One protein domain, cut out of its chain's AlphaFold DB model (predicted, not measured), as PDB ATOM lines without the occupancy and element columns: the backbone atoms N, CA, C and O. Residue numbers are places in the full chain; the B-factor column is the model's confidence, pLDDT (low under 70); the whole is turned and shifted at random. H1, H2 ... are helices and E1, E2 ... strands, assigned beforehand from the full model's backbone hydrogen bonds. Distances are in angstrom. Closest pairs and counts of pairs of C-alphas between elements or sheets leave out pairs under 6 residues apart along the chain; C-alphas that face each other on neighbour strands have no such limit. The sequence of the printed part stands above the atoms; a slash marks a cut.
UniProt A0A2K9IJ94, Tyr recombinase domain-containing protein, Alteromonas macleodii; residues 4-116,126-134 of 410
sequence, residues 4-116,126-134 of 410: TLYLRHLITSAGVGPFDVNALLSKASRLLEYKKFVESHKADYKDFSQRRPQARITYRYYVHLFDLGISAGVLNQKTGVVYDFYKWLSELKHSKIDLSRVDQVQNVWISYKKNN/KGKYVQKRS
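Overview. This is residues 4 to 116 and 126 to 134 of the 410 residues of the protein "Tyr recombinase domain-containing protein" of Alteromonas macleodii (UniProt A0A2K9IJ94). This is a helical body with a two-stranded arm: H4 runs through the middle, H2 crosses it, H3 lies beside it running the opposite way, and H1 folds back beside part of H2. The arm, an antiparallel ribbon of E1 and E2, reaches away from the helices and makes the length. The printed part has 122 residues, with helices H1 to H5 followed by strands E1 and E2, and is mostly helix. It is only just compact, close to loose, with a radius of gyration of the C-alphas of 16.1 A and spans of 53 by 37 by 30 A.

Arrangement. Start at H1, residues 4 to 13, which forms a helical hairpin with H2, residues 21 to 40; they only just touch, with 3 pairs of C-alphas within 8 A, closest at Leu 7 and Ala 28, 7.1 A. H3, residues 57 to 67, and H4, residues 72 to 90, form another at a shallow tilt of 6 degrees. H4 is the hub; its residues 78 to 82 touch H2, about perpendicular at 84 degrees, closest at C-alphas 78 and 30, 5.7 A. H5, residues 99 to 102, touches H4. E1, residues 105 to 112, pairs with E2, residues 126 to 133; N 108 and O 130 are 2.9 A apart, within hydrogen-bond range. In H1 to H4 every O i to N i+4 pair is within that range.

Along the chain. Find C-alpha 4 at (119.649, 118.899, 55.756), where H1 begins. H2 spans 28.3 A and H4 26.2 A. E2 runs 21.8 A to C-alpha 133 at (99.896, 108.088, 64.553).

Size, cuts and confidence. Residues 117 to 125 are not printed, a 13.1 A gap between C-alphas 116 and 126. The link from H2 to H3 is long. Look for pLDDT under 70 at residues 14 to 20, 22, 112 to 116 and 126.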
ATOM      1  N   THR A   4     119.317 118.165  56.990       90.56
ATOM      2  CA  THR A   4     119.649 118.899  55.756       90.56
ATOM      3  C   THR A   4     119.495 118.026  54.508       90.56
ATOM      4  O   THR A   4     119.004 118.506  53.487       90.56
ATOM      5  N   LEU A   5     119.858 116.740  54.591       91.69
ATOM      6  CA  LEU A   5     119.693 115.794  53.482       91.69
ATOM      7  C   LEU A   5     118.210 115.544  53.189       91.69
ATOM      8  O   LEU A   5     117.812 115.560  52.027       91.69
ATOM      9  N   TYR A   6     117.384 115.420  54.230       93.19
ATOM     10  CA  TYR A   6     115.932 115.310  54.080       93.19
ATOM     11  C   TYR A   6     115.314 116.557  53.436       93.19
ATOM     12  O   TYR A   6     114.519 116.452  52.504       93.19
ATOM     13  N   LEU A   7     115.704 117.755  53.881       90.88
ATOM     14  CA  LEU A   7     115.221 119.003  53.281       90.88
ATOM     15  C   LEU A   7     115.640 119.119  51.808       90.88
ATOM     16  O   LEU A   7     114.833 119.543  50.983       90.88
ATOM     17  N   ARG A   8     116.863 118.695  51.460       88.38
ATOM     18  CA  ARG A   8     117.325 118.624  50.066       88.38
ATOM     19  C   ARG A   8     116.500 117.634  49.247       88.38
ATOM     20  O   ARG A   8     116.104 117.979  48.140       88.38
ATOM     21  N   HIS A   9     116.201 116.457  49.798       89.31
ATOM     22  CA  HIS A   9     115.321 115.479  49.161       89.31
ATOM     23  C   HIS A   9     113.943 116.084  48.851       89.31
ATOM     24  O   HIS A   9     113.482 115.996  47.716       89.31
ATOM     25  N   LEU A  10     113.330 116.791  49.809       87.75
ATOM     26  CA  LEU A  10     112.047 117.467  49.587       87.75
ATOM     27  C   LEU A  10     112.103 118.502  48.455       87.75
ATOM     28  O   LEU A  10     111.122 118.649  47.735       87.75
ATOM     29  N   ILE A  11     113.228 119.208  48.292       83.56
ATOM     30  CA  ILE A  11     113.432 120.147  47.178       83.56
ATOM     31  C   ILE A  11     113.515 119.392  45.849       83.56
ATOM     32  O   ILE A  11     112.828 119.755  44.901       83.56
ATOM     33  N   THR A  12     114.325 118.334  45.774       82.75
ATOM     34  CA  THR A  12     114.529 117.576  44.528       82.75
ATOM     35  C   THR A  12     113.293 116.788  44.095       82.75
ATOM     36  O   THR A  12     113.076 116.591  42.906       82.75
ATOM     37  N   SER A  13     112.470 116.348  45.047       79.62
ATOM     38  CA  SER A  13     111.277 115.535  44.784       79.62
ATOM     39  C   SER A  13     110.023 116.352  44.476       79.62
ATOM     40  O   SER A  13     109.014 115.776  44.083       79.62
ATOM     41  N   ALA A  14     110.054 117.679  44.634       65.44
ATOM     42  CA  ALA A  14     108.884 118.536  44.432       65.44
ATOM     43  C   ALA A  14     108.472 118.739  42.954       65.44
ATOM     44  O   ALA A  14     107.465 119.395  42.692       65.44
ATOM     45  N   GLY A  15     109.195 118.158  41.989       59.06
ATOM     46  CA  GLY A  15     108.918 118.325  40.558       59.06
ATOM     47  C   GLY A  15     109.108 119.769  40.067       59.06
ATOM     48  O   GLY A  15     109.680 120.604  40.761       59.06
ATOM     49  N   VAL A  16     108.617 120.070  38.857       45.31
ATOM     50  CA  VAL A  16     108.749 121.386  38.180       45.31
ATOM     51  C   VAL A  16     107.682 122.405  38.648       45.31
ATOM     52  O   VAL A  16     107.507 123.466  38.060       45.31
ATOM     53  N   GLY A  17     106.928 122.102  39.712       48.38
ATOM     54  CA  GLY A  17     105.889 122.991  40.243       48.38
ATOM     55  C   GLY A  17     106.440 124.110  41.142       48.38
ATOM     56  O   GLY A  17     107.563 124.008  41.642       48.38
ATOM     57  N   PRO A  18     105.655 125.174  41.409       47.94
ATOM     58  CA  PRO A  18     106.046 126.223  42.346       47.94
ATOM     59  C   PRO A  18     106.291 125.625  43.738       47.94
ATOM     60  O   PRO A  18     105.372 125.179  44.428       47.94
ATOM     61  N   PHE A  19     107.559 125.600  44.140       59.69
ATOM     62  CA  PHE A  19     108.003 125.056  45.414       59.69
ATOM     63  C   PHE A  19     107.564 125.966  46.572       59.69
ATOM     64  O   PHE A  19     107.992 127.119  46.649       59.69
ATOM     65  N   ASP A  20     106.745 125.464  47.507       69.12
ATOM     66  CA  ASP A  20     106.366 126.242  48.695       69.12
ATOM     67  C   ASP A  20     107.531 126.317  49.694       69.12
ATOM     68  O   ASP A  20     107.666 125.518  50.629       69.12
ATOM     69  N   VAL A  21     108.370 127.336  49.514       70.69
ATOM     70  CA  VAL A  21     109.513 127.610  50.390       70.69
ATOM     71  C   VAL A  21     109.072 127.828  51.844       70.69
ATOM     72  O   VAL A  21     109.823 127.498  52.760       70.69
ATOM     73  N   ASN A  22     107.856 128.321  52.106       67.88
ATOM     74  CA  ASN A  22     107.394 128.534  53.482       67.88
ATOM     75  C   ASN A  22     107.077 127.210  54.161       67.88
ATOM     76  O   ASN A  22     107.437 127.033  55.325       67.88
ATOM     77  N   ALA A  23     106.456 126.275  53.443       78.88
ATOM     78  CA  ALA A  23     106.282 124.920  53.944       78.88
ATOM     79  C   ALA A  23     107.645 124.290  54.275       78.88
ATOM     80  O   ALA A  23     107.795 123.718  55.357       78.88
ATOM     81  N   LEU A  24     108.661 124.468  53.418       84.19
ATOM     82  CA  LEU A  24     110.013 123.966  53.684       84.19
ATOM     83  C   LEU A  24     110.666 124.639  54.901       84.19
ATOM     84  O   LEU A  24     111.128 123.936  55.794       84.19
ATOM     85  N   LEU A  25     110.681 125.972  54.978       82.12
ATOM     86  CA  LEU A  25     111.242 126.713  56.118       82.12
ATOM     87  C   LEU A  25     110.541 126.332  57.427       82.12
ATOM     88  O   LEU A  25     111.175 126.165  58.467       82.12
ATOM     89  N   SER A  26     109.225 126.131  57.365       84.69
ATOM     90  CA  SER A  26     108.426 125.680  58.496       84.69
ATOM     91  C   SER A  26     108.784 124.244  58.910       84.69
ATOM     92  O   SER A  26     108.818 123.946  60.104       84.69
ATOM     93  N   LYS A  27     109.094 123.341  57.968       92.38
ATOM     94  CA  LYS A  27     109.639 122.004  58.273       92.38
ATOM     95  C   LYS A  27     111.051 122.092  58.865       92.38
ATOM     96  O   LYS A  27     111.313 121.471  59.890       92.38
ATOM     97  N   ALA A  28     111.928 122.906  58.278       91.88
ATOM     98  CA  ALA A  28     113.304 123.100  58.732       91.88
ATOM     99  C   ALA A  28     113.368 123.627  60.173       91.88
ATOM    100  O   ALA A  28     114.100 123.081  60.994       91.88
ATOM    101  N   SER A  29     112.546 124.626  60.508       92.00
ATOM    102  CA  SER A  29     112.441 125.163  61.869       92.00
ATOM    103  C   SER A  29     112.026 124.092  62.885       92.00
ATOM    104  O   SER A  29     112.647 123.984  63.941       92.00
ATOM    105  N   ARG A  30     111.044 123.242  62.549       95.81
ATOM    106  CA  ARG A  30     110.598 122.138  63.420       95.81
ATOM    107  C   ARG A  30     111.664 121.050  63.587       95.81
ATOM    108  O   ARG A  30     111.822 120.522  64.684       95.81
ATOM    109  N   LEU A  31     112.413 120.728  62.530       97.06
ATOM    110  CA  LEU A  31     113.533 119.782  62.613       97.06
ATOM    111  C   LEU A  31     114.704 120.341  63.417       97.06
ATOM    112  O   LEU A  31     115.350 119.592  64.140       97.06
ATOM    113  N   LEU A  32     114.978 121.641  63.312       96.12
ATOM    114  CA  LEU A  32     116.009 122.294  64.114       96.12
ATOM    115  C   LEU A  32     115.664 122.239  65.605       96.12
ATOM    116  O   LEU A  32     116.533 121.957  66.423       96.12
ATOM    117  N   GLU A  33     114.405 122.479  65.958       96.00
ATOM    118  CA  GLU A  33     113.926 122.339  67.333       96.00
ATOM    119  C   GLU A  33     114.066 120.901  67.842       96.00
ATOM    120  O   GLU A  33     114.628 120.686  68.914       96.00
ATOM    121  N   TYR A  34     113.665 119.915  67.036       97.69
ATOM    122  CA  TYR A  34     113.873 118.509  67.373       97.69
ATOM    123  C   TYR A  34     115.361 118.167  67.540       97.69
ATOM    124  O   TYR A  34     115.738 117.526  68.513       97.69
ATOM    125  N   LYS A  35     116.235 118.649  66.647       97.25
ATOM    126  CA  LYS A  35     117.692 118.472  66.762       97.25
ATOM    127  C   LYS A  35     118.219 119.032  68.084       97.25
ATOM    128  O   LYS A  35     118.947 118.330  68.776       97.25
ATOM    129  N   LYS A  36     117.824 120.257  68.448       96.88
ATOM    130  CA  LYS A  36     118.206 120.878  69.726       96.88
ATOM    131  C   LYS A  36     117.757 120.031  70.916       96.88
ATOM    132  O   LYS A  36     118.521 119.870  71.861       96.88
ATOM    133  N   PHE A  37     116.554 119.460  70.850       97.44
ATOM    134  CA  PHE A  37     116.046 118.547  71.871       97.44
ATOM    135  C   PHE A  37     116.870 117.252  71.966       97.44
ATOM    136  O   PHE A  37     117.232 116.837  73.062       97.44
ATOM    137  N   VAL A  38     117.204 116.618  70.839       97.31
ATOM    138  CA  VAL A  38     118.068 115.423  70.822       97.31
ATOM    139  C   VAL A  38     119.427 115.730  71.462       97.31
ATOM    140  O   VAL A  38     119.903 114.964  72.303       97.31
ATOM    141  N   GLU A  39     120.033 116.856  71.077       96.12
ATOM    142  CA  GLU A  39     121.353 117.290  71.547       96.12
ATOM    143  C   GLU A  39     121.350 117.596  73.049       96.12
ATOM    144  O   GLU A  39     122.237 117.129  73.764       96.12
ATOM    145  N   SER A  40     120.327 118.293  73.557       96.44
ATOM    146  CA  SER A  40     120.212 118.593  74.991       96.44
ATOM    147  C   SER A  40     120.048 117.339  75.854       96.44
ATOM    148  O   SER A  40     120.475 117.322  77.005       96.44
ATOM    149  N   HIS A  41     119.495 116.266  75.286       94.06
ATOM    150  CA  HIS A  41     119.319 114.979  75.953       94.06
ATOM    151  C   HIS A  41     120.454 113.981  75.685       94.06
ATOM    152  O   HIS A  41     120.336 112.830  76.116       94.06
ATOM    153  N   LYS A  42     121.522 114.397  74.980       94.25
ATOM    154  CA  LYS A  42     122.690 113.569  74.618       94.25
ATOM    155  C   LYS A  42     122.300 112.206  74.022       94.25
ATOM    156  O   LYS A  42     122.934 111.194  74.305       94.25
ATOM    157  N   ALA A  43     121.224 112.171  73.239       92.75
ATOM    158  CA  ALA A  43     120.688 110.940  72.667       92.75
ATOM    159  C   ALA A  43     121.192 110.722  71.237       92.75
ATOM    160  O   ALA A  43     121.346 111.677  70.473       92.75
ATOM    161  N   ASP A  44     121.365 109.461  70.835       93.31
ATOM    162  CA  ASP A  44     121.464 109.134  69.416       93.31
ATOM    163  C   ASP A  44     120.063 109.171  68.796       93.31
ATOM    164  O   ASP A  44     119.166 108.411  69.162       93.31
ATOM    165  N   TYR A  45     119.868 110.060  67.826       94.06
ATOM    166  CA  TYR A  45     118.600 110.186  67.119       94.06
ATOM    167  C   TYR A  45     118.264 108.964  66.251       94.06
ATOM    168  O   TYR A  45     117.124 108.863  65.801       94.06
ATOM    169  N   LYS A  46     119.213 108.064  65.971       94.31
ATOM    170  CA  LYS A  46     118.972 106.808  65.242       94.31
ATOM    171  C   LYS A  46     118.734 105.614  66.170       94.31
ATOM    172  O   LYS A  46     118.358 104.550  65.677       94.31
ATOM    173  N   ASP A  47     118.905 105.775  67.483       93.00
ATOM    174  CA  ASP A  47     118.692 104.693  68.437       93.00
ATOM    175  C   ASP A  47     117.212 104.554  68.826       93.00
ATOM    176  O   ASP A  47     116.642 105.339  69.590       93.00
ATOM    177  N   PHE A  48     116.595 103.488  68.320       94.06
ATOM    178  CA  PHE A  48     115.252 103.047  68.698       94.06
ATOM    179  C   PHE A  48     115.259 101.679  69.396       94.06
ATOM    180  O   PHE A  48     114.200 101.058  69.537       94.06
ATOM    181  N   SER A  49     116.419 101.186  69.846       92.00
ATOM    182  CA  SER A  49     116.598  99.852  70.449       92.00
ATOM    183  C   SER A  49     115.819  99.668  71.756       92.00
ATOM    184  O   SER A  49     115.374  98.560  72.071       92.00
ATOM    185  N   GLN A  50     115.538 100.768  72.461       91.00
ATOM    186  CA  GLN A  50     114.809 100.771  73.727       91.00
ATOM    187  C   GLN A  50     113.453 100.057  73.628       91.00
ATOM    188  O   GLN A  50     112.602 100.379  72.784       91.00
ATOM    189  N   ARG A  51     113.236  99.081  74.522       89.06
ATOM    190  CA  ARG A  51     112.021  98.249  74.546       89.06
ATOM    191  C   ARG A  51     110.770  99.086  74.810       89.06
ATOM    192  O   ARG A  51     109.786  98.942  74.091       89.06
ATOM    193  N   ARG A  52     110.818  99.978  75.807       89.56
ATOM    194  CA  ARG A  52     109.700 100.861  76.169       89.56
ATOM    195  C   ARG A  52     109.608 102.034  75.182       89.56
ATOM    196  O   ARG A  52     110.591 102.763  75.059       89.56
ATOM    197  N   PRO A  53     108.451 102.275  74.530       89.62
ATOM    198  CA  PRO A  53     108.293 103.390  73.595       89.62
ATOM    199  C   PRO A  53     108.651 104.748  74.202       89.62
ATOM    200  O   PRO A  53     109.386 105.498  73.580       89.62
ATOM    201  N   GLN A  54     108.239 105.015  75.447       89.25
ATOM    202  CA  GLN A  54     108.506 106.285  76.138       89.25
ATOM    203  C   GLN A  54     109.998 106.604  76.336       89.25
ATOM    204  O   GLN A  54     110.348 107.763  76.513       89.25
ATOM    205  N   ALA A  55     110.882 105.601  76.283       90.31
ATOM    206  CA  ALA A  55     112.328 105.810  76.366       90.31
ATOM    207  C   ALA A  55     112.954 106.188  75.010       90.31
ATOM    208  O   ALA A  55     114.091 106.655  74.960       90.31
ATOM    209  N   ARG A  56     112.224 106.004  73.904       94.69
ATOM    210  CA  ARG A  56     112.688 106.344  72.556       94.69
ATOM    211  C   ARG A  56     112.596 107.845  72.339       94.69
ATOM    212  O   ARG A  56     111.663 108.504  72.797       94.69
ATOM    213  N   ILE A  57     113.559 108.379  71.601       96.00
ATOM    214  CA  ILE A  57     113.773 109.822  71.496       96.00
ATOM    215  C   ILE A  57     112.570 110.595  70.922       96.00
ATOM    216  O   ILE A  57     112.276 111.698  71.377       96.00
ATOM    217  N   THR A  58     111.806 109.990  70.008       96.81
ATOM    218  CA  THR A  58     110.589 110.577  69.422       96.81
ATOM    219  C   THR A  58     109.448 110.694  70.432       96.81
ATOM    220  O   THR A  58     108.829 111.750  70.537       96.81
ATOM    221  N   TYR A  59     109.221 109.664  71.255       96.44
ATOM    222  CA  TYR A  59     108.224 109.715  72.328       96.44
ATOM    223  C   TYR A  59     108.641 110.660  73.454       96.44
ATOM    224  O   TYR A  59     107.795 111.381  73.974       96.44
ATOM    225  N   ARG A  60     109.934 110.712  73.799       96.62
ATOM    226  CA  ARG A  60     110.461 111.703  74.754       96.62
ATOM    227  C   ARG A  60     110.200 113.125  74.267       96.62
ATOM    228  O   ARG A  60     109.782 113.965  75.052       96.62
ATOM    229  N   TYR A  61     110.391 113.377  72.971       97.38
ATOM    230  CA  TYR A  61     110.077 114.669  72.368       97.38
ATOM    231  C   TYR A  61     108.575 114.966  72.386       97.38
ATOM    232  O   TYR A  61     108.177 116.071  72.736       97.38
ATOM    233  N   TYR A  62     107.732 113.981  72.068       97.12
ATOM    234  CA  TYR A  62     106.276 114.113  72.172       97.12
ATOM    235  C   TYR A  62     105.826 114.486  73.594       97.12
ATOM    236  O   TYR A  62     105.059 115.434  73.747       97.12
ATOM    237  N   VAL A  63     106.332 113.788  74.618       95.94
ATOM    238  CA  VAL A  63     106.033 114.078  76.033       95.94
ATOM    239  C   VAL A  63     106.542 115.465  76.417       95.94
ATOM    240  O   VAL A  63     105.782 116.259  76.946       95.94
ATOM    241  N   HIS A  64     107.770 115.818  76.036       96.12
ATOM    242  CA  HIS A  64     108.309 117.157  76.273       96.12
ATOM    243  C   HIS A  64     107.430 118.267  75.676       96.12
ATOM    244  O   HIS A  64     107.144 119.257  76.342       96.12
ATOM    245  N   LEU A  65     106.972 118.107  74.430       96.19
ATOM    246  CA  LEU A  65     106.062 119.065  73.803       96.19
ATOM    247  C   LEU A  65     104.702 119.119  74.513       96.19
ATOM    248  O   LEU A  65     104.108 120.191  74.604       96.19
ATOM    249  N   PHE A  66     104.200 117.982  74.991       94.25
ATOM    250  CA  PHE A  66     102.965 117.922  75.768       94.25
ATOM    251  C   PHE A  66     103.107 118.685  77.092       94.25
ATOM    252  O   PHE A  66     102.267 119.532  77.392       94.25
ATOM    253  N   ASP A  67     104.204 118.467  77.815       95.19
ATOM    254  CA  ASP A  67     104.491 119.104  79.105       95.19
ATOM    255  C   ASP A  67     104.734 120.618  78.977       95.19
ATOM    256  O   ASP A  67     104.418 121.379  79.888       95.19
ATOM    257  N   LEU A  68     105.222 121.087  77.820       94.25
ATOM    258  CA  LEU A  68     105.306 122.518  77.498       94.25
ATOM    259  C   LEU A  68     103.932 123.189  77.301       94.25
ATOM    260  O   LEU A  68     103.869 124.407  77.130       94.25
ATOM    261  N   GLY A  69     102.839 122.423  77.256       91.31
ATOM    262  CA  GLY A  69     101.486 122.960  77.107       91.31
ATOM    263  C   GLY A  69     101.205 123.594  75.740       91.31
ATOM    264  O   GLY A  69     100.286 124.405  75.612       91.31
ATOM    265  N   ILE A  70     101.973 123.261  74.694       92.62
ATOM    266  CA  ILE A  70     101.697 123.786  73.348       92.62
ATOM    267  C   ILE A  70     100.412 123.175  72.770       92.62
ATOM    268  O   ILE A  70     100.070 122.022  73.025       92.62
ATOM    269  N   SER A  71      99.696 123.936  71.932       90.94
ATOM    270  CA  SER A  71      98.427 123.459  71.360       90.94
ATOM    271  C   SER A  71      98.586 122.138  70.590       90.94
ATOM    272  O   SER A  71      99.546 121.955  69.834       90.94
ATOM    273  N   ALA A  72      97.591 121.249  70.707       91.69
ATOM    274  CA  ALA A  72      97.585 119.936  70.056       91.69
ATOM    275  C   ALA A  72      97.877 120.013  68.547       91.69
ATOM    276  O   ALA A  72      98.625 119.199  68.012       91.69
ATOM    277  N   GLY A  73      97.339 121.024  67.856       91.00
ATOM    278  CA  GLY A  73      97.589 121.230  66.428       91.00
ATOM    279  C   GLY A  73      99.059 121.522  66.114       91.00
ATOM    280  O   GLY A  73      99.615 120.941  65.183       91.00
ATOM    281  N   VAL A  74      99.710 122.378  66.906       91.31
ATOM    282  CA  VAL A  74     101.135 122.707  66.740       91.31
ATOM    283  C   VAL A  74     102.013 121.506  67.093       91.31
ATOM    284  O   VAL A  74     102.954 121.206  66.354       91.31
ATOM    285  N   LEU A  75     101.683 120.787  68.166       95.44
ATOM    286  CA  LEU A  75     102.376 119.564  68.568       95.44
ATOM    287  C   LEU A  75     102.319 118.509  67.459       95.44
ATOM    288  O   LEU A  75     103.359 118.018  67.028       95.44
ATOM    289  N   ASN A  76     101.127 118.238  66.921       94.81
ATOM    290  CA  ASN A  76     100.928 117.279  65.834       94.81
ATOM    291  C   ASN A  76     101.716 117.650  64.571       94.81
ATOM    292  O   ASN A  76     102.229 116.768  63.884       94.81
ATOM    293  N   GLN A  77     101.840 118.946  64.263       93.50
ATOM    294  CA  GLN A  77     102.680 119.414  63.157       93.50
ATOM    295  C   GLN A  77     104.169 119.163  63.428       93.50
ATOM    296  O   GLN A  77     104.884 118.733  62.526       93.50
ATOM    297  N   LYS A  78     104.651 119.420  64.652       96.31
ATOM    298  CA  LYS A  78     106.047 119.158  65.053       96.31
ATOM    299  C   LYS A  78     106.375 117.673  64.980       96.31
ATOM    300  O   LYS A  78     107.303 117.302  64.263       96.31
ATOM    301  N   THR A  79     105.593 116.824  65.643       96.25
ATOM    302  CA  THR A  79     105.814 115.371  65.607       96.25
ATOM    303  C   THR A  79     105.595 114.801  64.211       96.25
ATOM    304  O   THR A  79     106.235 113.818  63.853       96.25
ATOM    305  N   GLY A  80     104.718 115.404  63.398       96.00
ATOM    306  CA  GLY A  80     104.487 115.046  61.991       96.00
ATOM    307  C   GLY A  80     105.746 115.160  61.155       96.00
ATOM    308  O   GLY A  80     106.183 114.184  60.555       96.00
ATOM    309  N   VAL A  81     106.388 116.326  61.202       96.31
ATOM    310  CA  VAL A  81     107.629 116.567  60.456       96.31
ATOM    311  C   VAL A  81     108.758 115.636  60.904       96.31
ATOM    312  O   VAL A  81     109.531 115.178  60.064       96.31
ATOM    313  N   VAL A  82     108.847 115.333  62.203       97.38
ATOM    314  CA  VAL A  82     109.828 114.373  62.735       97.38
ATOM    315  C   VAL A  82     109.557 112.961  62.213       97.38
ATOM    316  O   VAL A  82     110.485 112.287  61.774       97.38
ATOM    317  N   TYR A  83     108.299 112.520  62.202       96.69
ATOM    318  CA  TYR A  83     107.933 111.219  61.644       96.69
ATOM    319  C   TYR A  83     108.242 111.124  60.149       96.69
ATOM    320  O   TYR A  83     108.872 110.157  59.733       96.69
ATOM    321  N   ASP A  84     107.882 112.139  59.358       95.38
ATOM    322  CA  ASP A  84     108.170 112.157  57.918       95.38
ATOM    323  C   ASP A  84     109.683 112.107  57.639       95.38
ATOM    324  O   ASP A  84     110.125 111.441  56.705       95.38
ATOM    325  N   PHE A  85     110.488 112.764  58.483       96.75
ATOM    326  CA  PHE A  85     111.950 112.686  58.425       96.75
ATOM    327  C   PHE A  85     112.462 111.256  58.646       96.75
ATOM    328  O   PHE A  85     113.300 110.778  57.882       96.75
ATOM    329  N   TYR A  86     111.949 110.551  59.656       96.94
ATOM    330  CA  TYR A  86     112.336 109.162  59.908       96.94
ATOM    331  C   TYR A  86     111.782 108.182  58.878       96.94
ATOM    332  O   TYR A  86     112.460 107.208  58.559       96.94
ATOM    333  N   LYS A  87     110.593 108.448  58.332       95.25
ATOM    334  CA  LYS A  87     110.035 107.689  57.213       95.25
ATOM    335  C   LYS A  87     110.976 107.758  56.012       95.25
ATOM    336  O   LYS A  87     111.422 106.717  55.544       95.25
ATOM    337  N   TRP A  88     111.378 108.963  55.614       95.44
ATOM    338  CA  TRP A  88     112.374 109.148  54.558       95.44
ATOM    339  C   TRP A  88     113.700 108.443  54.880       95.44
ATOM    340  O   TRP A  88     114.246 107.735  54.038       95.44
ATOM    341  N   LEU A  89     114.209 108.573  56.112       95.19
ATOM    342  CA  LEU A  89     115.432 107.872  56.514       95.19
ATOM    343  C   LEU A  89     115.296 106.350  56.419       95.19
ATOM    344  O   LEU A  89     116.280 105.695  56.088       95.19
ATOM    345  N   SER A  90     114.131 105.779  56.733       94.88
ATOM    346  CA  SER A  90     113.889 104.329  56.664       94.88
ATOM    347  C   SER A  90     113.893 103.786  55.232       94.88
ATOM    348  O   SER A  90     114.231 102.627  55.024       94.88
ATOM    349  N   GLU A  91     113.602 104.632  54.242       93.94
ATOM    350  CA  GLU A  91     113.543 104.268  52.819       93.94
ATOM    351  C   GLU A  91     114.929 104.276  52.135       93.94
ATOM    352  O   GLU A  91     115.069 103.841  50.991       93.94
ATOM    353  N   LEU A  92     115.987 104.746  52.812       92.44
ATOM    354  CA  LEU A  92     117.348 104.757  52.262       92.44
ATOM    355  C   LEU A  92     117.945 103.339  52.182       92.44
ATOM    356  O   LEU A  92     117.801 102.544  53.107       92.44
ATOM    357  N   LYS A  93     118.718 103.065  51.116       83.06
ATOM    358  CA  LYS A  93     119.241 101.738  50.699       83.06
ATOM    359  C   LYS A  93     120.028 100.938  51.765       83.06
ATOM    360  O   LYS A  93     120.262  99.751  51.573       83.06
ATOM    361  N   HIS A  94     120.402 101.545  52.894       84.12
ATOM    362  CA  HIS A  94     121.116 100.899  54.009       84.12
ATOM    363  C   HIS A  94     120.586 101.309  55.392       84.12
ATOM    364  O   HIS A  94     121.309 101.259  56.392       84.12
ATOM    365  N   SER A  95     119.341 101.771  55.465       87.25
ATOM    366  CA  SER A  95     118.760 102.188  56.732       87.25
ATOM    367  C   SER A  95     118.466 100.997  57.638       87.25
ATOM    368  O   SER A  95     117.913  99.991  57.204       87.25
ATOM    369  N   LYS A  96     118.805 101.133  58.922       90.00
ATOM    370  CA  LYS A  96     118.417 100.191  59.987       90.00
ATOM    371  C   LYS A  96     117.213 100.693  60.792       90.00
ATOM    372  O   LYS A  96     116.911 100.151  61.852       90.00
ATOM    373  N   ILE A  97     116.569 101.772  60.342       92.88
ATOM    374  CA  ILE A  97     115.450 102.382  61.062       92.88
ATOM    375  C   ILE A  97     114.183 101.576  60.787       92.88
ATOM    376  O   ILE A  97     113.632 101.615  59.692       92.88
ATOM    377  N   ASP A  98     113.697 100.897  61.819       92.38
ATOM    378  CA  ASP A  98     112.364 100.305  61.833       92.38
ATOM    379  C   ASP A  98     111.326 101.380  62.186       92.38
ATOM    380  O   ASP A  98     111.232 101.836  63.332       92.38
ATOM    381  N   LEU A  99     110.531 101.787  61.192       93.31
ATOM    382  CA  LEU A  99     109.539 102.853  61.333       93.31
ATOM    383  C   LEU A  99     108.462 102.527  62.382       93.31
ATOM    384  O   LEU A  99     107.964 103.443  63.038       93.31
ATOM    385  N   SER A 100     108.160 101.245  62.618       91.44
ATOM    386  CA  SER A 100     107.212 100.821  63.662       91.44
ATOM    387  C   SER A 100     107.710 101.147  65.076       91.44
ATOM    388  O   SER A 100     106.924 101.281  66.022       91.44
ATOM    389  N   ARG A 101     109.030 101.318  65.234       93.44
ATOM    390  CA  ARG A 101     109.658 101.703  66.500       93.44
ATOM    391  C   ARG A 101     109.724 103.212  66.694       93.44
ATOM    392  O   ARG A 101     109.743 103.652  67.847       93.44
ATOM    393  N   VAL A 102     109.713 103.976  65.603       93.94
ATOM    394  CA  VAL A 102     109.705 105.446  65.591       93.94
ATOM    395  C   VAL A 102     108.365 105.983  66.085       93.94
ATOM    396  O   VAL A 102     108.345 106.854  66.954       93.94
ATOM    397  N   ASP A 103     107.261 105.462  65.543       92.81
ATOM    398  CA  ASP A 103     105.878 105.823  65.877       92.81
ATOM    399  C   ASP A 103     104.944 104.678  65.454       92.81
ATOM    400  O   ASP A 103     105.146 104.059  64.409       92.81
ATOM    401  N   GLN A 104     103.912 104.389  66.247       90.44
ATOM    402  CA  GLN A 104     102.899 103.406  65.863       90.44
ATOM    403  C   GLN A 104     101.835 104.076  64.996       90.44
ATOM    404  O   GLN A 104     101.243 105.079  65.394       90.44
ATOM    405  N   VAL A 105     101.575 103.511  63.816       89.88
ATOM    406  CA  VAL A 105     100.610 104.052  62.852       89.88
ATOM    407  C   VAL A 105      99.521 103.030  62.570       89.88
ATOM    408  O   VAL A 105      99.804 101.867  62.301       89.88
ATOM    409  N   GLN A 106      98.269 103.473  62.628       88.12
ATOM    410  CA  GLN A 106      97.084 102.666  62.352       88.12
ATOM    411  C   GLN A 106      96.249 103.324  61.256       88.12
ATOM    412  O   GLN A 106      96.114 104.546  61.220       88.12
ATOM    413  N   ASN A 107      95.648 102.521  60.382       87.06
ATOM    414  CA  ASN A 107      94.674 103.018  59.415       87.06
ATOM    415  C   ASN A 107      93.309 103.121  60.098       87.06
ATOM    416  O   ASN A 107      92.774 102.120  60.567       87.06
ATOM    417  N   VAL A 108      92.746 104.326  60.155       85.00
ATOM    418  CA  VAL A 108      91.424 104.578  60.741       85.00
ATOM    419  C   VAL A 108      90.489 105.172  59.698       85.00
ATOM    420  O   VAL A 108      90.885 106.036  58.917       85.00
ATOM    421  N   TRP A 109      89.237 104.724  59.685       83.12
ATOM    422  CA  TRP A 109      88.192 105.343  58.878       83.12
ATOM    423  C   TRP A 109      87.662 106.590  59.588       83.12
ATOM    424  O   TRP A 109      87.217 106.514  60.734       83.12
ATOM    425  N   ILE A 110      87.706 107.744  58.920       78.31
ATOM    426  CA  ILE A 110      87.148 108.997  59.435       78.31
ATOM    427  C   ILE A 110      85.986 109.415  58.539       78.31
ATOM    428  O   ILE A 110      86.184 109.669  57.353       78.31
ATOM    429  N   SER A 111      84.788 109.518  59.115       76.88
ATOM    430  CA  SER A 111      83.592 110.058  58.460       76.88
ATOM    431  C   SER A 111      83.482 111.571  58.653       76.88
ATOM    432  O   SER A 111      83.685 112.065  59.764       76.88
ATOM    433  N   TYR A 112      83.072 112.300  57.618       67.38
ATOM    434  CA  TYR A 112      82.753 113.726  57.690       67.38
ATOM    435  C   TYR A 112      81.264 113.932  57.404       67.38
ATOM    436  O   TYR A 112      80.753 113.479  56.378       67.38
ATOM    437  N   LYS A 113      80.560 114.637  58.296       54.56
ATOM    438  CA  LYS A 113      79.200 115.113  58.018       54.56
ATOM    439  C   LYS A 113      79.293 116.366  57.151       54.56
ATOM    440  O   LYS A 113      80.032 117.294  57.477       54.56
ATOM    441  N   LYS A 114      78.558 116.395  56.038       48.88
ATOM    442  CA  LYS A 114      78.391 117.616  55.249       48.88
ATOM    443  C   LYS A 114      77.407 118.497  56.017       48.88
ATOM    444  O   LYS A 114      76.241 118.138  56.132       48.88
ATOM    445  N   ASN A 115      77.855 119.633  56.544       45.81
ATOM    446  CA  ASN A 115      76.940 120.658  57.051       45.81
ATOM    447  C   ASN A 115      76.308 121.377  55.849       45.81
ATOM    448  O   ASN A 115      76.640 122.522  55.564       45.81
ATOM    449  N   ASN A 116      75.447 120.688  55.099       45.12
ATOM    450  CA  ASN A 116      74.532 121.363  54.189       45.12
ATOM    451  C   ASN A 116      73.274 121.692  54.988       45.12
ATOM    452  O   ASN A 116      72.429 120.836  55.242       45.12
ATOM    453  N   LYS A 126      80.159 110.418  53.894       63.72
ATOM    454  CA  LYS A 126      81.436 110.323  53.180       63.72
ATOM    455  C   LYS A 126      82.561 110.233  54.202       63.72
ATOM    456  O   LYS A 126      82.621 111.026  55.141       63.72
ATOM    457  N   GLY A 127      83.466 109.284  54.017       73.56
ATOM    458  CA  GLY A 127      84.647 109.134  54.854       73.56
ATOM    459  C   GLY A 127      85.889 108.830  54.034       73.56
ATOM    460  O   GLY A 127      85.818 108.643  52.821       73.56
ATOM    461  N   LYS A 128      87.042 108.829  54.699       82.50
ATOM    462  CA  LYS A 128      88.300 108.362  54.118       82.50
ATOM    463  C   LYS A 128      89.111 107.608  55.159       82.50
ATOM    464  O   LYS A 128      89.054 107.932  56.347       82.50
ATOM    465  N   TYR A 129      89.910 106.653  54.701       83.75
ATOM    466  CA  TYR A 129      90.964 106.075  55.524       83.75
ATOM    467  C   TYR A 129      92.081 107.102  55.725       83.75
ATOM    468  O   TYR A 129      92.529 107.752  54.777       83.75
ATOM    469  N   VAL A 130      92.514 107.270  56.971       82.88
ATOM    470  CA  VAL A 130      93.614 108.154  57.362       82.88
ATOM    471  C   VAL A 130      94.578 107.376  58.244       82.88
ATOM    472  O   VAL A 130      94.162 106.600  59.100       82.88
ATOM    473  N   GLN A 131      95.874 107.611  58.060       85.56
ATOM    474  CA  GLN A 131      96.900 107.117  58.970       85.56
ATOM    475  C   GLN A 131      96.878 107.932  60.267       85.56
ATOM    476  O   GLN A 131      97.200 109.123  60.279       85.56
ATOM    477  N   LYS A 132      96.489 107.292  61.367       87.12
ATOM    478  CA  LYS A 132      96.552 107.845  62.720       87.12
ATOM    479  C   LYS A 132      97.838 107.383  63.389       87.12
ATOM    480  O   LYS A 132      98.072 106.186  63.522       87.12
ATOM    481  N   ARG A 133      98.649 108.342  63.828       92.88
ATOM    482  CA  ARG A 133      99.896 108.088  64.553       92.88
ATOM    483  C   ARG A 133      99.667 108.123  66.062       92.88
ATOM    484  O   ARG A 133      98.783 108.843  66.526       92.88
ATOM    485  N   SER A 134     100.470 107.391  66.827       92.19
ATOM    486  CA  SER A 134     100.377 107.357  68.291       92.19
ATOM    487  C   SER A 134     100.845 108.661  68.943       92.19
ATOM    488  O   SER A 134     100.292 109.073  69.957       92.19
TER     489      SER A 134